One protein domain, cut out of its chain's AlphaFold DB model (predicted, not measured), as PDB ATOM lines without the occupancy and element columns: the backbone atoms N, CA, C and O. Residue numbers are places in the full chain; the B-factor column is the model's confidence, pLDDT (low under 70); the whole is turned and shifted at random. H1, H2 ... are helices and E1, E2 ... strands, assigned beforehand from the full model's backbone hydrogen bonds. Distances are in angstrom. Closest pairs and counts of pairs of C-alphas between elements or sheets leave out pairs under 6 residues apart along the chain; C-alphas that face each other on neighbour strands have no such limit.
ATOM      1  N   ALA A  45     -37.964  46.524  -7.273       65.19
ATOM      2  CA  ALA A  45     -38.847  45.564  -6.618       65.19
ATOM      3  C   ALA A  45     -38.543  45.453  -5.111       65.19
ATOM      4  O   ALA A  45     -37.536  44.876  -4.702       65.19
ATOM      5  N   LYS A  46     -39.458  45.969  -4.278       81.06
ATOM      6  CA  LYS A  46     -39.426  45.831  -2.807       81.06
ATOM      7  C   LYS A  46     -39.880  44.453  -2.309       81.06
ATOM      8  O   LYS A  46     -39.840  44.191  -1.115       81.06
ATOM      9  N   SER A  47     -40.405  43.609  -3.195       89.94
ATOM     10  CA  SER A  47     -40.894  42.271  -2.854       89.94
ATOM     11  C   SER A  47     -40.743  41.334  -4.039       89.94
ATOM     12  O   SER A  47     -40.954  41.772  -5.176       89.94
ATOM     13  N   PHE A  48     -40.486  40.049  -3.782       93.62
ATOM     14  CA  PHE A  48     -40.386  39.042  -4.836       93.62
ATOM     15  C   PHE A  48     -41.667  38.945  -5.668       93.62
ATOM     16  O   PHE A  48     -41.608  38.724  -6.873       93.62
ATOM     17  N   LYS A  49     -42.833  39.243  -5.073       93.94
ATOM     18  CA  LYS A  49     -44.115  39.346  -5.786       93.94
ATOM     19  C   LYS A  49     -44.029  40.219  -7.048       93.94
ATOM     20  O   LYS A  49     -44.677  39.901  -8.033       93.94
ATOM     21  N   THR A  50     -43.239  41.293  -7.044       93.44
ATOM     22  CA  THR A  50     -43.063  42.154  -8.226       93.44
ATOM     23  C   THR A  50     -42.273  41.454  -9.331       93.44
ATOM     24  O   THR A  50     -42.645  41.567 -10.493       93.44
ATOM     25  N   VAL A  51     -41.221  40.709  -8.971       94.56
ATOM     26  CA  VAL A  51     -40.459  39.871  -9.910       94.56
ATOM     27  C   VAL A  51     -41.382  38.788 -10.473       94.56
ATOM     28  O   VAL A  51     -41.546  38.683 -11.685       94.56
ATOM     29  N   PHE A  52     -42.089  38.075  -9.596       95.88
ATOM     30  CA  PHE A  52     -43.081  37.069  -9.968       95.88
ATOM     31  C   PHE A  52     -44.145  37.612 -10.930       95.88
ATOM     32  O   PHE A  52     -44.386  37.024 -11.979       95.88
ATOM     33  N   ASP A  53     -44.762  38.753 -10.606       95.31
ATOM     34  CA  ASP A  53     -45.829  39.345 -11.416       95.31
ATOM     35  C   ASP A  53     -45.348  39.829 -12.792       95.31
ATOM     36  O   ASP A  53     -46.126  39.827 -13.750       95.31
ATOM     37  N   TYR A  54     -44.081  40.231 -12.900       94.69
ATOM     38  CA  TYR A  54     -43.476  40.624 -14.169       94.69
ATOM     39  C   TYR A  54     -43.235  39.410 -15.077       94.69
ATOM     40  O   TYR A  54     -43.601  39.443 -16.253       94.69
ATOM     41  N   TYR A  55     -42.676  38.326 -14.535       95.56
ATOM     42  CA  TYR A  55     -42.300  37.149 -15.325       95.56
ATOM     43  C   TYR A  55     -43.457  36.185 -15.605       95.56
ATOM     44  O   TYR A  55     -43.459  35.546 -16.650       95.56
ATOM     45  N   ARG A  56     -44.497  36.126 -14.761       95.44
ATOM     46  CA  ARG A  56     -45.639  35.200 -14.942       95.44
ATOM     47  C   ARG A  56     -46.426  35.348 -16.247       95.44
ATOM     48  O   ARG A  56     -47.246  34.492 -16.544       95.44
ATOM     49  N   ASN A  57     -46.262  36.462 -16.963       93.25
ATOM     50  CA  ASN A  57     -46.955  36.719 -18.228       93.25
ATOM     51  C   ASN A  57     -46.002  36.660 -19.437       93.25
ATOM     52  O   ASN A  57     -46.390  37.070 -20.530       93.25
ATOM     53  N   LYS A  58     -44.748  36.235 -19.243       93.88
ATOM     54  CA  LYS A  58     -43.782  36.033 -20.327       93.88
ATOM     55  C   LYS A  58     -43.988  34.652 -20.948       93.88
ATOM     56  O   LYS A  58     -44.438  33.724 -20.282       93.88
ATOM     57  N   GLU A  59     -43.648  34.531 -22.224       90.88
ATOM     58  CA  GLU A  59     -43.655  33.245 -22.924       90.88
ATOM     59  C   GLU A  59     -42.632  32.285 -22.295       90.88
ATOM     60  O   GLU A  59     -41.616  32.723 -21.756       90.88
ATOM     61  N   ASN A  60     -42.914  30.980 -22.352       89.56
ATOM     62  CA  ASN A  60     -42.073  29.899 -21.811       89.56
ATOM     63  C   ASN A  60     -41.878  29.909 -20.281       89.56
ATOM     64  O   ASN A  60     -41.081  29.128 -19.767       89.56
ATOM     65  N   ILE A  61     -42.613  30.754 -19.545       93.31
ATOM     66  CA  ILE A  61     -42.614  30.754 -18.080       93.31
ATOM     67  C   ILE A  61     -43.901  30.127 -17.555       93.31
ATOM     68  O   ILE A  61     -45.004  30.626 -17.778       93.31
ATOM     69  N   VAL A  62     -43.741  29.072 -16.766       93.81
ATOM     70  CA  VAL A  62     -44.796  28.506 -15.935       93.81
ATOM     71  C   VAL A  62     -44.704  29.155 -14.561       93.81
ATOM     72  O   VAL A  62     -43.711  29.026 -13.845       93.81
ATOM     73  N   ALA A  63     -45.748  29.891 -14.190       95.88
ATOM     74  CA  ALA A  63     -45.826  30.580 -12.912       95.88
ATOM     75  C   ALA A  63     -46.963  30.010 -12.073       95.88
ATOM     76  O   ALA A  63     -48.133  30.068 -12.457       95.88
ATOM     77  N   ILE A  64     -46.621  29.502 -10.896       94.31
ATOM     78  CA  ILE A  64     -47.558  28.837 -10.002       94.31
ATOM     79  C   ILE A  64     -47.526  29.525  -8.640       94.31
ATOM     80  O   ILE A  64     -46.469  29.851  -8.104       94.31
ATOM     81  N   SER A  65     -48.698  29.772  -8.064       94.44
ATOM     82  CA  SER A  65     -48.817  30.260  -6.694       94.44
ATOM     83  C   SER A  65     -49.906  29.487  -5.978       94.44
ATOM     84  O   SER A  65     -51.051  29.455  -6.429       94.44
ATOM     85  N   PHE A  66     -49.543  28.884  -4.850       89.75
ATOM     86  CA  PHE A  66     -50.459  28.091  -4.046       89.75
ATOM     87  C   PHE A  66     -50.665  28.738  -2.676       89.75
ATOM     88  O   PHE A  66     -49.696  29.116  -2.011       89.75
ATOM     89  N   PRO A  67     -51.919  28.836  -2.205       90.00
ATOM     90  CA  PRO A  67     -52.198  29.000  -0.789       90.00
ATOM     91  C   PRO A  67     -51.621  27.797  -0.021       90.00
ATOM     92  O   PRO A  67     -51.998  26.662  -0.330       90.00
ATOM     93  N   PRO A  68     -50.761  27.996   0.993       87.06
ATOM     94  CA  PRO A  68     -50.101  26.885   1.690       87.06
ATOM     95  C   PRO A  68     -51.072  25.873   2.324       87.06
ATOM     96  O   PRO A  68     -50.806  24.672   2.348       87.06
ATOM     97  N   GLY A  69     -52.261  26.337   2.728       87.44
ATOM     98  CA  GLY A  69     -53.325  25.477   3.249       87.44
ATOM     99  C   GLY A  69     -53.845  24.416   2.268       87.44
ATOM    100  O   GLY A  69     -54.359  23.400   2.725       87.44
ATOM    101  N   LEU A  70     -53.701  24.609   0.948       88.81
ATOM    102  CA  LEU A  70     -54.074  23.589  -0.041       88.81
ATOM    103  C   LEU A  70     -53.029  22.477  -0.128       88.81
ATOM    104  O   LEU A  70     -53.397  21.309  -0.185       88.81
ATOM    105  N   VAL A  71     -51.739  22.819  -0.083       84.75
ATOM    106  CA  VAL A  71     -50.647  21.834  -0.164       84.75
ATOM    107  C   VAL A  71     -50.733  20.845   0.999       84.75
ATOM    108  O   VAL A  71     -50.614  19.639   0.803       84.75
ATOM    109  N   GLY A  72     -51.058  21.335   2.198       83.50
ATOM    110  CA  GLY A  72     -51.238  20.492   3.381       83.50
ATOM    111  C   GLY A  72     -52.382  19.470   3.293       83.50
ATOM    112  O   GLY A  72     -52.394  18.543   4.099       83.50
ATOM    113  N   MET A  73     -53.322  19.606   2.346       88.69
ATOM    114  CA  MET A  73     -54.392  18.620   2.122       88.69
ATOM    115  C   MET A  73     -53.934  17.415   1.294       88.69
ATOM    116  O   MET A  73     -54.553  16.358   1.384       88.69
ATOM    117  N   PHE A  74     -52.868  17.563   0.502       87.06
ATOM    118  CA  PHE A  74     -52.330  16.493  -0.348       87.06
ATOM    119  C   PHE A  74     -51.239  15.667   0.340       87.06
ATOM    120  O   PHE A  74     -50.860  14.612  -0.163       87.06
ATOM    121  N   LEU A  75     -50.731  16.140   1.481       87.19
ATOM    122  CA  LEU A  75     -49.694  15.465   2.253       87.19
ATOM    123  C   LEU A  75     -50.326  14.525   3.287       87.19
ATOM    124  O   LEU A  75     -51.130  14.948   4.124       87.19
ATOM    125  N   SER A  76     -49.935  13.254   3.237       87.31
ATOM    126  CA  SER A  76     -50.390  12.205   4.146       87.31
ATOM    127  C   SER A  76     -49.616  12.246   5.461       87.31
ATOM    128  O   SER A  76     -48.389  12.301   5.472       87.31
ATOM    129  N   ASP A  77     -50.329  12.119   6.583       89.50
ATOM    130  CA  ASP A  77     -49.722  12.077   7.925       89.50
ATOM    131  C   ASP A  77     -48.986  10.755   8.221       89.50
ATOM    132  O   ASP A  77     -48.291  10.633   9.227       89.50
ATOM    133  N   GLU A  78     -49.132   9.753   7.352       93.06
ATOM    134  CA  GLU A  78     -48.523   8.430   7.521       93.06
ATOM    135  C   GLU A  78     -47.018   8.418   7.212       93.06
ATOM    136  O   GLU A  78     -46.301   7.549   7.709       93.06
ATOM    137  N   ASN A  79     -46.522   9.374   6.416       90.38
ATOM    138  CA  ASN A  79     -45.104   9.475   6.083       90.38
ATOM    139  C   ASN A  79     -44.431  10.567   6.946       90.38
ATOM    140  O   ASN A  79     -44.789  11.742   6.818       90.38
ATOM    141  N   PRO A  80     -43.433  10.226   7.787       88.38
ATOM    142  CA  PRO A  80     -42.757  11.198   8.648       88.38
ATOM    143  C   PRO A  80     -42.070  12.332   7.872       88.38
ATOM    144  O   PRO A  80     -41.985  13.448   8.379       88.38
ATOM    145  N   GLU A  81     -41.624  12.092   6.638       86.75
ATOM    146  CA  GLU A  81     -41.043  13.138   5.788       86.75
ATOM    147  C   GLU A  81     -42.108  14.143   5.338       86.75
ATOM    148  O   GLU A  81     -41.897  15.354   5.389       86.75
ATOM    149  N   GLN A  82     -43.297  13.653   4.973       89.62
ATOM    150  CA  GLN A  82     -44.419  14.512   4.590       89.62
ATOM    151  C   GLN A  82     -44.962  15.309   5.777       89.62
ATOM    152  O   GLN A  82     -45.457  16.418   5.577       89.62
ATOM    153  N   ALA A  83     -44.832  14.800   7.006       90.38
ATOM    154  CA  ALA A  83     -45.218  15.523   8.214       90.38
ATOM    155  C   ALA A  83     -44.374  16.795   8.434       90.38
ATOM    156  O   ALA A  83     -44.930  17.839   8.784       90.38
ATOM    157  N   GLU A  84     -43.060  16.751   8.183       89.50
ATOM    158  CA  GLU A  84     -42.197  17.943   8.268       89.50
ATOM    159  C   GLU A  84     -42.518  18.938   7.139       89.50
ATOM    160  O   GLU A  84     -42.693  20.127   7.408       89.50
ATOM    161  N   ILE A  85     -42.732  18.473   5.899       90.19
ATOM    162  CA  ILE A  85     -43.175  19.346   4.792       90.19
ATOM    163  C   ILE A  85     -44.537  19.977   5.112       90.19
ATOM    164  O   ILE A  85     -44.748  21.166   4.883       90.19
ATOM    165  N   LYS A  86     -45.475  19.220   5.683       91.19
ATOM    166  CA  LYS A  86     -46.788  19.734   6.091       91.19
ATOM    167  C   LYS A  86     -46.652  20.813   7.159       91.19
ATOM    168  O   LYS A  86     -47.325  21.838   7.067       91.19
ATOM    169  N   LYS A  87     -45.760  20.617   8.132       92.00
ATOM    170  CA  LYS A  87     -45.442  21.623   9.148       92.00
ATOM    171  C   LYS A  87     -44.839  22.878   8.519       92.00
ATOM    172  O   LYS A  87     -45.290  23.973   8.833       92.00
ATOM    173  N   LEU A  88     -43.901  22.731   7.580       91.94
ATOM    174  CA  LEU A  88     -43.373  23.857   6.807       91.94
ATOM    175  C   LEU A  88     -44.513  24.624   6.133       91.94
ATOM    176  O   LEU A  88     -44.615  25.832   6.299       91.94
ATOM    177  N   MET A  89     -45.402  23.929   5.419       91.88
ATOM    178  CA  MET A  89     -46.526  24.550   4.713       91.88
ATOM    179  C   MET A  89     -47.494  25.277   5.659       91.88
ATOM    180  O   MET A  89     -48.110  26.255   5.250       91.88
ATOM    181  N   GLN A  90     -47.618  24.857   6.921       92.81
ATOM    182  CA  GLN A  90     -48.407  25.576   7.930       92.81
ATOM    183  C   GLN A  90     -47.747  26.887   8.379       92.81
ATOM    184  O   GLN A  90     -48.455  27.851   8.672       92.81
ATOM    185  N   ASP A  91     -46.414  26.936   8.398       94.69
ATOM    186  CA  ASP A  91     -45.638  28.128   8.763       94.69
ATOM    187  C   ASP A  91     -45.540  29.142   7.602       94.69
ATOM    188  O   ASP A  91     -45.173  30.309   7.801       94.69
ATOM    189  N   LEU A  92     -45.879  28.718   6.377       95.62
ATOM    190  CA  LEU A  92     -45.886  29.566   5.191       95.62
ATOM    191  C   LEU A  92     -47.148  30.432   5.106       95.62
ATOM    192  O   LEU A  92     -48.284  29.996   5.259       95.62
ATOM    193  N   SER A  93     -46.925  31.689   4.741       95.00
ATOM    194  CA  SER A  93     -47.948  32.644   4.312       95.00
ATOM    195  C   SER A  93     -48.098  32.707   2.788       95.00
ATOM    196  O   SER A  93     -49.167  33.053   2.287       95.00
ATOM    197  N   ALA A  94     -47.039  32.379   2.039       94.81
ATOM    198  CA  ALA A  94     -47.067  32.307   0.586       94.81
ATOM    199  C   ALA A  94     -46.061  31.279   0.056       94.81
ATOM    200  O   ALA A  94     -44.952  31.156   0.577       94.81
ATOM    201  N   PHE A  95     -46.471  30.601  -1.015       94.56
ATOM    202  CA  PHE A  95     -45.642  29.729  -1.835       94.56
ATOM    203  C   PHE A  95     -45.799  30.157  -3.298       94.56
ATOM    204  O   PHE A  95     -46.926  30.221  -3.818       94.56
ATOM    205  N   ARG A  96     -44.691  30.505  -3.957       95.62
ATOM    206  CA  ARG A  96     -44.668  30.883  -5.378       95.62
ATOM    207  C   ARG A  96     -43.529  30.183  -6.090       95.62
ATOM    208  O   ARG A  96     -42.464  30.001  -5.514       95.62
ATOM    209  N   MET A  97     -43.750  29.838  -7.346       95.62
ATOM    210  CA  MET A  97     -42.781  29.159  -8.189       95.62
ATOM    211  C   MET A  97     -42.814  29.753  -9.595       95.62
ATOM    212  O   MET A  97     -43.885  29.902 -10.181       95.62
ATOM    213  N   LEU A  98     -41.641  30.089 -10.119       95.81
ATOM    214  CA  LEU A  98     -41.405  30.356 -11.531       95.81
ATOM    215  C   LEU A  98     -40.551  29.221 -12.081       95.81
ATOM    216  O   LEU A  98     -39.528  28.878 -11.492       95.81
ATOM    217  N   MET A  99     -40.964  28.670 -13.208       95.00
ATOM    218  CA  MET A  99     -40.225  27.674 -13.966       95.00
ATOM    219  C   MET A  99     -40.094  28.195 -15.390       95.00
ATOM    220  O   MET A  99     -41.085  28.587 -16.002       95.00
ATOM    221  N   LEU A 100     -38.867  28.240 -15.888       94.00
ATOM    222  CA  LEU A 100     -38.551  28.603 -17.258       94.00
ATOM    223  C   LEU A 100     -37.909  27.398 -17.930       94.00
ATOM    224  O   LEU A 100     -36.848  26.944 -17.500       94.00
ATOM    225  N   GLU A 101     -38.532  26.925 -19.000       90.69
ATOM    226  CA  GLU A 101     -37.942  25.920 -19.876       90.69
ATOM    227  C   GLU A 101     -36.990  26.628 -20.841       90.69
ATOM    228  O   GLU A 101     -37.399  27.433 -21.687       90.69
ATOM    229  N   THR A 102     -35.691  26.366 -20.720       83.44
ATOM    230  CA  THR A 102     -34.713  26.838 -21.695       83.44
ATOM    231  C   THR A 102     -34.733  25.857 -22.844       83.44
ATOM    232  O   THR A 102     -33.894  24.971 -22.906       83.44
ATOM    233  N   GLY A 103     -35.745  25.983 -23.709       70.19
ATOM    234  CA  GLY A 103     -36.029  25.022 -24.769       70.19
ATOM    235  C   GLY A 103     -34.768  24.566 -25.502       70.19
ATOM    236  O   GLY A 103     -34.259  25.266 -26.378       70.19
ATOM    237  N   SER A 104     -34.289  23.374 -25.163       57.84
ATOM    238  CA  SER A 104     -33.324  22.612 -25.934       57.84
ATOM    239  C   SER A 104     -34.090  22.021 -27.105       57.84
ATOM    240  O   SER A 104     -34.516  20.879 -27.051       57.84
ATOM    241  N   GLY A 137     -32.491  31.371 -24.061       74.44
ATOM    242  CA  GLY A 137     -31.294  31.574 -23.235       74.44
ATOM    243  C   GLY A 137     -31.186  32.989 -22.654       74.44
ATOM    244  O   GLY A 137     -30.733  33.166 -21.524       74.44
ATOM    245  N   GLY A 138     -31.677  33.997 -23.386       88.56
ATOM    246  CA  GLY A 138     -31.715  35.381 -22.909       88.56
ATOM    247  C   GLY A 138     -32.662  35.575 -21.724       88.56
ATOM    248  O   GLY A 138     -32.302  36.242 -20.759       88.56
ATOM    249  N   LEU A 139     -33.839  34.939 -21.757       91.12
ATOM    250  CA  LEU A 139     -34.843  35.087 -20.702       91.12
ATOM    251  C   LEU A 139     -34.401  34.424 -19.391       91.12
ATOM    252  O   LEU A 139     -34.682  34.951 -18.316       91.12
ATOM    253  N   ALA A 140     -33.673  33.304 -19.464       91.81
ATOM    254  CA  ALA A 140     -33.129  32.633 -18.283       91.81
ATOM    255  C   ALA A 140     -32.055  33.465 -17.594       91.81
ATOM    256  O   ALA A 140     -32.086  33.626 -16.373       91.81
ATOM    257  N   ALA A 141     -31.140  34.028 -18.383       91.94
ATOM    258  CA  ALA A 141     -30.136  34.951 -17.881       91.94
ATOM    259  C   ALA A 141     -30.791  36.200 -17.272       91.94
ATOM    260  O   ALA A 141     -30.439  36.578 -16.158       91.94
ATOM    261  N   GLU A 142     -31.795  36.779 -17.944       93.50
ATOM    262  CA  GLU A 142     -32.542  37.943 -17.453       93.50
ATOM    263  C   GLU A 142     -33.248  37.645 -16.120       93.50
ATOM    264  O   GLU A 142     -33.123  38.413 -15.167       93.50
ATOM    265  N   LEU A 143     -33.966  36.519 -16.023       94.62
ATOM    266  CA  LEU A 143     -34.659  36.117 -14.798       94.62
ATOM    267  C   LEU A 143     -33.666  35.827 -13.665       94.62
ATOM    268  O   LEU A 143     -33.876  36.288 -12.543       94.62
ATOM    269  N   SER A 144     -32.577  35.106 -13.945       95.12
ATOM    270  CA  SER A 144     -31.522  34.831 -12.961       95.12
ATOM    271  C   SER A 144     -30.908  36.130 -12.436       95.12
ATOM    272  O   SER A 144     -30.866  36.350 -11.223       95.12
ATOM    273  N   GLU A 145     -30.540  37.053 -13.327       95.12
ATOM    274  CA  GLU A 145     -30.010  38.364 -12.953       95.12
ATOM    275  C   GLU A 145     -31.016  39.166 -12.117       95.12
ATOM    276  O   GLU A 145     -30.652  39.726 -11.079       95.12
ATOM    277  N   ALA A 146     -32.295  39.177 -12.501       94.81
ATOM    278  CA  ALA A 146     -33.340  39.875 -11.760       94.81
ATOM    279  C   ALA A 146     -33.493  39.337 -10.327       94.81
ATOM    280  O   ALA A 146     -33.622  40.125  -9.384       94.81
ATOM    281  N   VAL A 147     -33.437  38.015 -10.138       96.06
ATOM    282  CA  VAL A 147     -33.546  37.376  -8.817       96.06
ATOM    283  C   VAL A 147     -32.277  37.585  -7.984       96.06
ATOM    284  O   VAL A 147     -32.370  37.915  -6.797       96.06
ATOM    285  N   ILE A 148     -31.086  37.485  -8.581       95.75
ATOM    286  CA  ILE A 148     -29.810  37.790  -7.911       95.75
ATOM    287  C   ILE A 148     -29.781  39.255  -7.462       95.75
ATOM    288  O   ILE A 148     -29.419  39.559  -6.322       95.75
ATOM    289  N   SER A 149     -30.215  40.170  -8.328       94.94
ATOM    290  CA  SER A 149     -30.309  41.599  -8.034       94.94
ATOM    291  C   SER A 149     -31.317  41.871  -6.912       94.94
ATOM    292  O   SER A 149     -31.016  42.599  -5.963       94.94
ATOM    293  N   PHE A 150     -32.493  41.236  -6.964       95.56
ATOM    294  CA  PHE A 150     -33.510  41.325  -5.918       95.56
ATOM    295  C   PHE A 150     -32.980  40.847  -4.560       95.56
ATOM    296  O   PHE A 150     -33.072  41.593  -3.583       95.56
ATOM    297  N   THR A 151     -32.400  39.648  -4.496       96.38
ATOM    298  CA  THR A 151     -31.895  39.069  -3.241       96.38
ATOM    299  C   THR A 151     -30.749  39.893  -2.653       96.38
ATOM    300  O   THR A 151     -30.740  40.158  -1.454       96.38
ATOM    301  N   SER A 152     -29.841  40.400  -3.493       95.25
ATOM    302  CA  SER A 152     -28.719  41.235  -3.044       95.25
ATOM    303  C   SER A 152     -29.180  42.577  -2.462       95.25
ATOM    304  O   SER A 152     -28.657  43.022  -1.445       95.25
ATOM    305  N   ARG A 153     -30.187  43.226  -3.065       93.44
ATOM    306  CA  ARG A 153     -30.722  44.513  -2.572       93.44
ATOM    307  C   ARG A 153     -31.542  44.395  -1.290       93.44
ATOM    308  O   ARG A 153     -31.674  45.381  -0.576       93.44
ATOM    309  N   ASN A 154     -32.127  43.229  -1.033       94.50
ATOM    310  CA  ASN A 154     -32.990  42.986   0.125       94.50
ATOM    311  C   ASN A 154     -32.260  42.228   1.250       94.50
ATOM    312  O   ASN A 154     -32.914  41.638   2.109       94.50
ATOM    313  N   GLU A 155     -30.921  42.261   1.238       95.00
ATOM    314  CA  GLU A 155     -30.055  41.735   2.305       95.00
ATOM    315  C   GLU A 155     -30.287  40.245   2.601       95.00
ATOM    316  O   GLU A 155     -30.205  39.795   3.744       95.00
ATOM    317  N   PHE A 156     -30.588  39.459   1.565       97.69
ATOM    318  CA  PHE A 156     -30.644  38.013   1.716       97.69
ATOM    319  C   PHE A 156     -29.243  37.460   1.989       97.69
ATOM    320  O   PHE A 156     -28.257  37.879   1.382       97.69
ATOM    321  N   GLN A 157     -29.180  36.470   2.868       97.50
ATOM    322  CA  GLN A 157     -27.973  35.738   3.215       97.50
ATOM    323  C   GLN A 157     -27.940  34.417   2.444       97.50
ATOM    324  O   GLN A 157     -28.961  33.733   2.330       97.50
ATOM    325  N   ASP A 158     -26.771  34.053   1.919       97.19
ATOM    326  CA  ASP A 158     -26.547  32.729   1.338       97.19
ATOM    327  C   ASP A 158     -26.544  31.693   2.470       97.19
ATOM    328  O   ASP A 158     -25.708  31.762   3.370       97.19
ATOM    329  N   LEU A 159     -27.481  30.744   2.435       95.94
ATOM    330  CA  LEU A 159     -27.566  29.689   3.443       95.94
ATOM    331  C   LEU A 159     -26.875  28.412   2.962       95.94
ATOM    332  O   LEU A 159     -26.013  27.871   3.648       95.94
ATOM    333  N   PHE A 160     -27.242  27.941   1.769       94.94
ATOM    334  CA  PHE A 160     -26.700  26.717   1.188       94.94
ATOM    335  C   PHE A 160     -26.501  26.851  -0.317       94.94
ATOM    336  O   PHE A 160     -27.271  27.516  -1.014       94.94
ATOM    337  N   ARG A 161     -25.490  26.135  -0.810       94.94
ATOM    338  CA  ARG A 161     -25.303  25.832  -2.224       94.94
ATOM    339  C   ARG A 161     -25.069  24.336  -2.379       94.94
ATOM    340  O   ARG A 161     -24.210  23.780  -1.696       94.94
ATOM    341  N   ILE A 162     -25.825  23.697  -3.261       92.19
ATOM    342  CA  ILE A 162     -25.727  22.265  -3.535       92.19
ATOM    343  C   ILE A 162     -25.469  22.105  -5.026       92.19
ATOM    344  O   ILE A 162     -26.297  22.497  -5.841       92.19
ATOM    345  N   GLN A 163     -24.336  21.500  -5.368       94.19
ATOM    346  CA  GLN A 163     -23.985  21.187  -6.747       94.19
ATOM    347  C   GLN A 163     -24.006  19.670  -6.932       94.19
ATOM    348  O   GLN A 163     -23.364  18.933  -6.181       94.19
ATOM    349  N   THR A 164     -24.773  19.177  -7.901       90.06
ATOM    350  CA  THR A 164     -24.905  17.742  -8.191       90.06
ATOM    351  C   THR A 164     -24.955  17.529  -9.699       90.06
ATOM    352  O   THR A 164     -26.004  17.661 -10.325       90.06
ATOM    353  N   GLY A 165     -23.799  17.200 -10.285       93.19
ATOM    354  CA  GLY A 165     -23.641  17.118 -11.738       93.19
ATOM    355  C   GLY A 165     -23.829  18.492 -12.384       93.19
ATOM    356  O   GLY A 165     -23.153  19.447 -12.005       93.19
ATOM    357  N   GLU A 166     -24.774  18.571 -13.314       91.06
ATOM    358  CA  GLU A 166     -25.196  19.794 -14.014       91.06
ATOM    359  C   GLU A 166     -26.220  20.625 -13.224       91.06
ATOM    360  O   GLU A 166     -26.561  21.742 -13.608       91.06
ATOM    361  N   LYS A 167     -26.701  20.114 -12.083       91.81
ATOM    362  CA  LYS A 167     -27.650  20.828 -11.224       91.81
ATOM    363  C   LYS A 167     -26.917  21.706 -10.215       91.81
ATOM    364  O   LYS A 167     -26.053  21.214  -9.483       91.81
ATOM    365  N   ASP A 168     -27.311  22.972 -10.118       94.44
ATOM    366  CA  ASP A 168     -26.814  23.919  -9.112       94.44
ATOM    367  C   ASP A 168     -27.994  24.565  -8.379       94.44
ATOM    368  O   ASP A 168     -28.843  25.223  -8.985       94.44
ATOM    369  N   ILE A 169     -28.069  24.338  -7.071       94.38
ATOM    370  CA  ILE A 169     -29.143  24.815  -6.204       94.38
ATOM    371  C   ILE A 169     -28.563  25.850  -5.252       94.38
ATOM    372  O   ILE A 169     -27.641  25.557  -4.491       94.38
ATOM    373  N   PHE A 170     -29.158  27.036  -5.236       96.12
ATOM    374  CA  PHE A 170     -28.815  28.130  -4.339       96.12
ATOM    375  C   PHE A 170     -29.997  28.448  -3.440       96.12
ATOM    376  O   PHE A 170     -31.112  28.662  -3.915       96.12
ATOM    377  N   ILE A 171     -29.746  28.524  -2.138       96.75
ATOM    378  CA  ILE A 171     -30.762  28.851  -1.145       96.75
ATOM    379  C   ILE A 171     -30.334  30.119  -0.425       96.75
ATOM    380  O   ILE A 171     -29.311  30.148   0.262       96.75
ATOM    381  N   ARG A 172     -31.144  31.163  -0.583       97.81
ATOM    382  CA  ARG A 172     -30.966  32.467   0.048       97.81
ATOM    383  C   ARG A 172     -32.103  32.732   1.014       97.81
ATOM    384  O   ARG A 172     -33.254  32.499   0.662       97.81
ATOM    385  N   ILE A 173     -31.807  33.254   2.198       97.94
ATOM    386  CA  ILE A 173     -32.817  33.539   3.224       97.94
ATOM    387  C   ILE A 173     -32.740  34.981   3.717       97.94
ATOM    388  O   ILE A 173     -31.669  35.576   3.782       97.94
ATOM    389  N   GLN A 174     -33.880  35.525   4.119       97.50
ATOM    390  CA  GLN A 174     -33.975  36.710   4.953       97.50
ATOM    391  C   GLN A 174     -34.413  36.266   6.349       97.50
ATOM    392  O   GLN A 174     -35.524  35.760   6.538       97.50
ATOM    393  N   GLU A 175     -33.530  36.442   7.323       96.38
ATOM    394  CA  GLU A 175     -33.690  35.965   8.694       96.38
ATOM    395  C   GLU A 175     -33.615  37.130   9.686       96.38
ATOM    396  O   GLU A 175     -32.964  38.145   9.433       96.38
ATOM    397  N   ASN A 176     -34.370  37.011  10.776       95.81
ATOM    398  CA  ASN A 176     -34.348  37.939  11.897       95.81
ATOM    399  C   ASN A 176     -34.670  37.171  13.188       95.81
ATOM    400  O   ASN A 176     -35.734  36.556  13.283       95.81
ATOM    401  N   ASP A 177     -33.759  37.217  14.161       96.50
ATOM    402  CA  ASP A 177     -33.889  36.591  15.481       96.50
ATOM    403  C   ASP A 177     -34.205  35.079  15.430       96.50
ATOM    404  O   ASP A 177     -35.057  34.559  16.154       96.50
ATOM    405  N   GLY A 178     -33.520  34.351  14.549       96.62
ATOM    406  CA  GLY A 178     -33.685  32.916  14.319       96.62
ATOM    407  C   GLY A 178     -34.940  32.547  13.524       96.62
ATOM    408  O   GLY A 178     -35.243  31.359  13.392       96.62
ATOM    409  N   ILE A 179     -35.680  33.530  12.998       96.88
ATOM    410  CA  ILE A 179     -36.888  33.325  12.195       96.88
ATOM    411  C   ILE A 179     -36.626  33.717  10.741       96.88
ATOM    412  O   ILE A 179     -36.369  34.876  10.415       96.88
ATOM    413  N   VAL A 180     -36.757  32.743   9.845       97.56
ATOM    414  CA  VAL A 180     -36.735  32.930   8.395       97.56
ATOM    415  C   VAL A 180     -38.072  33.518   7.956       97.56
ATOM    416  O   VAL A 180     -39.125  32.887   8.091       97.56
ATOM    417  N   ARG A 181     -38.021  34.743   7.428       97.62
ATOM    418  CA  ARG A 181     -39.188  35.485   6.927       97.62
ATOM    419  C   ARG A 181     -39.472  35.180   5.462       97.62
ATOM    420  O   ARG A 181     -40.630  35.106   5.045       97.62
ATOM    421  N   GLU A 182     -38.408  35.028   4.686       97.62
ATOM    422  CA  GLU A 182     -38.456  34.768   3.253       97.62
ATOM    423  C   GLU A 182     -37.256  33.905   2.861       97.62
ATOM    424  O   GLU A 182     -36.147  34.125   3.344       97.62
ATOM    425  N   ALA A 183     -37.474  32.922   1.999       97.56
ATOM    426  CA  ALA A 183     -36.433  32.112   1.395       97.56
ATOM    427  C   ALA A 183     -36.657  32.045  -0.115       97.56
ATOM    428  O   ALA A 183     -37.774  31.806  -0.576       97.56
ATOM    429  N   ILE A 184     -35.584  32.254  -0.870       97.69
ATOM    430  CA  ILE A 184     -35.541  32.120  -2.320       97.69
ATOM    431  C   ILE A 184     -34.653  30.924  -2.643       97.69
ATOM    432  O   ILE A 184     -33.463  30.919  -2.321       97.69
ATOM    433  N   VAL A 185     -35.240  29.917  -3.279       96.44
ATOM    434  CA  VAL A 185     -34.527  28.753  -3.809       96.44
ATOM    435  C   VAL A 185     -34.413  28.935  -5.314       96.44
ATOM    436  O   VAL A 185     -35.426  29.017  -6.004       96.44
ATOM    437  N   MET A 186     -33.188  29.017  -5.818       96.44
ATOM    438  CA  MET A 186     -32.888  29.053  -7.247       96.44
ATOM    439  C   MET A 186     -32.278  27.714  -7.636       96.44
ATOM    440  O   MET A 186     -31.353  27.251  -6.972       96.44
ATOM    441  N   MET A 187     -32.776  27.096  -8.698       95.06
ATOM    442  CA  MET A 187     -32.224  25.855  -9.228       95.06
ATOM    443  C   MET A 187     -31.937  26.029 -10.711       95.06
ATOM    444  O   MET A 187     -32.838  26.318 -11.496       95.06
ATOM    445  N   HIS A 188     -30.678  25.831 -11.071       93.81
ATOM    446  CA  HIS A 188     -30.218  25.751 -12.445       93.81
ATOM    447  C   HIS A 188     -30.045  24.285 -12.839       93.81
ATOM    448  O   HIS A 188     -29.471  23.497 -12.088       93.81
ATOM    449  N   THR A 189     -30.546  23.946 -14.018       92.50
ATOM    450  CA  THR A 189     -30.286  22.692 -14.733       92.50
ATOM    451  C   THR A 189     -29.883  23.043 -16.167       92.50
ATOM    452  O   THR A 189     -29.927  24.221 -16.528       92.50
ATOM    453  N   ASP A 190     -29.530  22.060 -16.992       90.69
ATOM    454  CA  ASP A 190     -29.165  22.322 -18.391       90.69
ATOM    455  C   ASP A 190     -30.323  22.881 -19.224       90.69
ATOM    456  O   ASP A 190     -30.121  23.766 -20.054       90.69
ATOM    457  N   ASP A 191     -31.537  22.389 -18.969       90.81
ATOM    458  CA  ASP A 191     -32.711  22.652 -19.807       90.81
ATOM    459  C   ASP A 191     -33.768  23.533 -19.127       90.81
ATOM    460  O   ASP A 191     -34.808  23.848 -19.714       90.81
ATOM    461  N   SER A 192     -33.547  23.936 -17.876       92.00
ATOM    462  CA  SER A 192     -34.527  24.735 -17.145       92.00
ATOM    463  C   SER A 192     -33.942  25.520 -15.977       92.00
ATOM    464  O   SER A 192     -32.923  25.155 -15.377       92.00
ATOM    465  N   PHE A 193     -34.634  26.604 -15.635       94.38
ATOM    466  CA  PHE A 193     -34.350  27.439 -14.478       94.38
ATOM    467  C   PHE A 193     -35.592  27.572 -13.594       94.38
ATOM    468  O   PHE A 193     -36.661  27.970 -14.064       94.38
ATOM    469  N   PHE A 194     -35.442  27.274 -12.304       95.12
ATOM    470  CA  PHE A 194     -36.519  27.349 -11.320       95.12
ATOM    471  C   PHE A 194     -36.210  28.382 -10.248       95.12
ATOM    472  O   PHE A 194     -35.083  28.482  -9.758       95.12
ATOM    473  N   VAL A 195     -37.247  29.095  -9.821       96.56
ATOM    474  CA  VAL A 195     -37.192  30.013  -8.688       96.56
ATOM    475  C   VAL A 195     -38.404  29.778  -7.801       96.56
ATOM    476  O   VAL A 195     -39.540  29.953  -8.238       96.56
ATOM    477  N   ILE A 196     -38.169  29.408  -6.547       95.69
ATOM    478  CA  ILE A 196     -39.208  29.162  -5.546       95.69
ATOM    479  C   ILE A 196     -39.078  30.212  -4.444       95.69
ATOM    480  O   ILE A 196     -38.017  30.361  -3.842       95.69
ATOM    481  N   GLU A 197     -40.166  30.922  -4.161       96.62
ATOM    482  CA  GLU A 197     -40.306  31.805  -3.004       96.62
ATOM    483  C   GLU A 197     -41.115  31.092  -1.922       96.62
ATOM    484  O   GLU A 197     -42.272  30.705  -2.124       96.62
ATOM    485  N   LEU A 198     -40.512  30.995  -0.742       95.81
ATOM    486  CA  LEU A 198     -41.146  30.558   0.490       95.81
ATOM    487  C   LEU A 198     -41.202  31.758   1.429       95.81
ATOM    488  O   LEU A 198     -40.166  32.281   1.829       95.81
ATOM    489  N   ARG A 199     -42.398  32.209   1.808       96.50
ATOM    490  CA  ARG A 199     -42.551  33.343   2.728       96.50
ATOM    491  C   ARG A 199     -43.396  32.949   3.921       96.50
ATOM    492  O   ARG A 199     -44.537  32.530   3.741       96.50
ATOM    493  N   GLY A 200     -42.900  33.151   5.133       96.69
ATOM    494  CA  GLY A 200     -43.554  32.675   6.352       96.69
ATOM    495  C   GLY A 200     -42.840  33.119   7.622       96.69
ATOM    496  O   GLY A 200     -42.045  34.048   7.587       96.69
ATOM    497  N   ASN A 201     -43.145  32.465   8.739       96.75
ATOM    498  CA  ASN A 201     -42.397  32.608   9.990       96.75
ATOM    499  C   ASN A 201     -41.820  31.239  10.355       96.75
ATOM    500  O   ASN A 201     -42.371  30.533  11.197       96.75
ATOM    501  N   ILE A 202     -40.744  30.843   9.682       96.75
ATOM    502  CA  ILE A 202     -40.163  29.505   9.817       96.75
ATOM    503  C   ILE A 202     -38.974  29.612  10.768       96.75
ATOM    504  O   ILE A 202     -38.136  30.493  10.591       96.75
ATOM    505  N   SER A 203     -38.852  28.738  11.767       96.94
ATOM    506  CA  SER A 203     -37.620  28.735  12.563       96.94
ATOM    507  C   SER A 203     -36.431  28.296  11.704       96.94
ATOM    508  O   SER A 203     -36.548  27.368  10.900       96.94
ATOM    509  N   LEU A 204     -35.277  28.937  11.887       96.62
ATOM    510  CA  LEU A 204     -34.058  28.605  11.149       96.62
ATOM    511  C   LEU A 204     -33.690  27.125  11.323       96.62
ATOM    512  O   LEU A 204     -33.408  26.449  10.342       96.62
ATOM    513  N   ASP A 205     -33.813  26.591  12.539       95.94
ATOM    514  CA  ASP A 205     -33.572  25.171  12.827       95.94
ATOM    515  C   ASP A 205     -34.498  24.235  12.040       95.94
ATOM    516  O   ASP A 205     -34.102  23.148  11.622       95.94
ATOM    517  N   HIS A 206     -35.763  24.617  11.851       94.25
ATOM    518  CA  HIS A 206     -36.689  23.829  11.044       94.25
ATOM    519  C   HIS A 206     -36.307  23.913   9.568       94.25
ATOM    520  O   HIS A 206     -36.205  22.876   8.918       94.25
ATOM    521  N   PHE A 207     -36.011  25.115   9.074       94.00
ATOM    522  CA  PHE A 207     -35.589  25.330   7.696       94.00
ATOM    523  C   PHE A 207     -34.312  24.552   7.348       94.00
ATOM    524  O   PHE A 207     -34.287  23.822   6.361       94.00
ATOM    525  N   THR A 208     -33.281  24.618   8.192       93.81
ATOM    526  CA  THR A 208     -32.017  23.892   7.997       93.81
ATOM    527  C   THR A 208     -32.228  22.381   7.962       93.81
ATOM    528  O   THR A 208     -31.724  21.727   7.054       93.81
ATOM    529  N   ARG A 209     -33.050  21.818   8.863       92.50
ATOM    530  CA  ARG A 209     -33.376  20.379   8.843       92.50
ATOM    531  C   ARG A 209     -34.052  19.942   7.539       92.50
ATOM    532  O   ARG A 209     -33.785  18.843   7.065       92.50
ATOM    533  N   LEU A 210     -34.899  20.788   6.950       90.31
ATOM    534  CA  LEU A 210     -35.554  20.503   5.667       90.31
ATOM    535  C   LEU A 210     -34.553  20.489   4.507       90.31
ATOM    536  O   LEU A 210     -34.644  19.634   3.623       90.31
ATOM    537  N   VAL A 211     -33.592  21.420   4.518       90.50
ATOM    538  CA  VAL A 211     -32.523  21.490   3.513       90.50
ATOM    539  C   VAL A 211     -31.594  20.281   3.634       90.50
ATOM    540  O   VAL A 211     -31.377  19.572   2.653       90.50
ATOM    541  N   GLU A 212     -31.073  20.019   4.834       90.69
ATOM    542  CA  GLU A 212     -30.124  18.930   5.105       90.69
ATOM    543  C   GLU A 212     -30.754  17.547   4.923       90.69
ATOM    544  O   GLU A 212     -30.100  16.623   4.444       90.69
ATOM    545  N   GLY A 213     -32.039  17.410   5.255       89.12
ATOM    546  CA  GLY A 213     -32.806  16.185   5.051       89.12
ATOM    547  C   GLY A 213     -33.148  15.896   3.587       89.12
ATOM    548  O   GLY A 213     -33.829  14.911   3.323       89.12
ATOM    549  N   GLY A 214     -32.739  16.748   2.638       84.88
ATOM    550  CA  GLY A 214     -33.003  16.565   1.209       84.88
ATOM    551  C   GLY A 214     -34.467  16.765   0.804       84.88
ATOM    552  O   GLY A 214     -34.806  16.597  -0.363       84.88
ATOM    553  N   GLN A 215     -35.342  17.180   1.723       84.94
ATOM    554  CA  GLN A 215     -36.784  17.279   1.469       84.94
ATOM    555  C   GLN A 215     -37.134  18.357   0.435       84.94
ATOM    556  O   GLN A 215     -38.146  18.254  -0.253       84.94
ATOM    557  N   LEU A 216     -36.279  19.374   0.279       79.31
ATOM    558  CA  LEU A 216     -36.438  20.379  -0.774       79.31
ATOM    559  C   LEU A 216     -36.206  19.817  -2.182       79.31
ATOM    560  O   LEU A 216     -36.769  20.352  -3.132       79.31
ATOM    561  N   GLN A 217     -35.428  18.740  -2.331       77.44
ATOM    562  CA  GLN A 217     -35.262  18.073  -3.629       77.44
ATOM    563  C   GLN A 217     -36.582  17.416  -4.049       77.44
ATOM    564  O   GLN A 217     -37.026  17.587  -5.181       77.44
ATOM    565  N   ASN A 218     -37.296  16.810  -3.098       76.75
ATOM    566  CA  ASN A 218     -38.609  16.210  -3.348       76.75
ATOM    567  C   ASN A 218     -39.673  17.253  -3.751       76.75
ATOM    568  O   ASN A 218     -40.629  16.919  -4.445       76.75
ATOM    569  N   LEU A 219     -39.527  18.530  -3.357       71.25
ATOM    570  CA  LEU A 219     -40.423  19.597  -3.834       71.25
ATOM    571  C   LEU A 219     -40.267  19.858  -5.333       71.25
ATOM    572  O   LEU A 219     -41.224  20.298  -5.964       71.25
ATOM    573  N   THR A 220     -39.089  19.593  -5.901       68.25
ATOM    574  CA  THR A 220     -38.901  19.692  -7.353       68.25
ATOM    575  C   THR A 220     -39.476  18.505  -8.103       68.25
ATOM    576  O   THR A 220     -39.923  18.671  -9.226       68.25
ATOM    577  N   ASP A 221     -39.633  17.345  -7.467       73.50
ATOM    578  CA  ASP A 221     -40.354  16.237  -8.101       73.50
ATOM    579  C   ASP A 221     -41.847  16.553  -8.293       73.50
ATOM    580  O   ASP A 221     -42.476  16.040  -9.218       73.50
ATOM    581  N   LEU A 222     -42.412  17.460  -7.481       66.19
ATOM    582  CA  LEU A 222     -43.788  17.942  -7.647       66.19
ATOM    583  C   LEU A 222     -43.991  18.761  -8.930       66.19
ATOM    584  O   LEU A 222     -45.134  18.956  -9.337       66.19
ATOM    585  N   THR A 223     -42.927  19.247  -9.578       65.06
ATOM    586  CA  THR A 223     -43.062  19.962 -10.856       65.06
ATOM    587  C   THR A 223     -43.234  19.016 -12.039       65.06
ATOM    588  O   THR A 223     -43.689  19.457 -13.085       65.06
TER     589      THR A 223
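Overview. This is residues 45 to 104 and 137 to 223 of the 227 residues of the protein "DUF4252 domain-containing protein" of Bacteroides sp (UniProt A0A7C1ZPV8). One twisted sheet of six strands makes the slab of this model, with helices H1 and H4 side by side over one face and H5 and H6 over the other, three layers in all. H2 and H3 fold back on each other as a helical hairpin at one end of the strands. The printed part has 147 residues with six named helices and six named strands, in the order H1 E1 H2 H3 E2 H4 E3 E4 E5 E6 H5 H6; the antiparallel sheet runs E1 E2 E6 E5 E4 E3, and the class is mixed. It is compact, with a radius of gyration of the C-alphas of 14.8 A and spans of 42 by 32 by 30 A.

Arrangement. Start at H1, residues 48 to 55, on the sheet at a height of 9.1 A; its closest C-alphas to E2, residues 92 to 101, are Phe 52 and Leu 98, 7.1 A apart. Edge strand E1, residues 61 to 66, pairs with E2 through N 64 and O 97, 2.9 A. H2, residues 68 to 74, only grazes the sheet with residues 68 to 71; it forms a hairpin with H3, residues 80 to 91, which touches it with residues 86 to 90 alone, closest C-alphas Pro 68 and Met 89, 5.2 A. H3 stands at the sheet's level, height 3.1 A. E2 also pairs with E6, residues 192 to 203: N 96 and O 197, 3.0 A. H4, residues 137 to 153, is on the same face as H1, height 9.4 A, and touches it with residues 143 to 150 alone, at a shallow tilt of 17 degrees, opposite ways; the closest C-alphas are Phe 48 and Phe 150, 7.3 A. Then comes a meander, each strand the antiparallel neighbour of the one before: E3, residues 157 to 164, E4, residues 167 to 176, E5, residues 179 to 188, and E6, with N 169 and O 162 at 2.8 A, N 172 and O 184 at 2.9 A, and N 185 and O 196 at 2.9 A. H5, residues 204 to 212, is on the opposite face, height 8.9 A; H3 touches it with residues 84 to 88 alone, closest C-alphas Glu 84 and Leu 210, 7.6 A. H6, residues 215 to 223, is on the same face as H5, height 10.0 A. H1, H3, H4 and H5 have every O i to N i+4 pair within hydrogen-bond range; H2 has 1 of 3, with 3 of 4 O i to N i+3 pairs, and H6 2 of 5, with 6 of 6.

Along the chain. Find C-alpha 48 at (-40.386, 39.042, -4.836), where H1 begins. E2 spans 26.5 A, H4 24.4 A, E4 29.5 A and E6 30.1 A; E5 bends by 56 degrees at residue 182 and E6 by 81 degrees at residue 200. H6 ends at C-alpha 223, (-43.062, 19.962, -10.856).

Size, cuts and confidence. The farthest C-alphas, Glu 78 and Gly 138, are 44.0 A apart. Residues 105 to 136 are not printed; C-alphas 104 and 137 stand 9.6 A apart across this cut, in the link from E2 to H4. The links printed whole are tight. Mean pLDDT of the printed part is 91.4; residues 45, 104, 220, 222 and 223 are under 70.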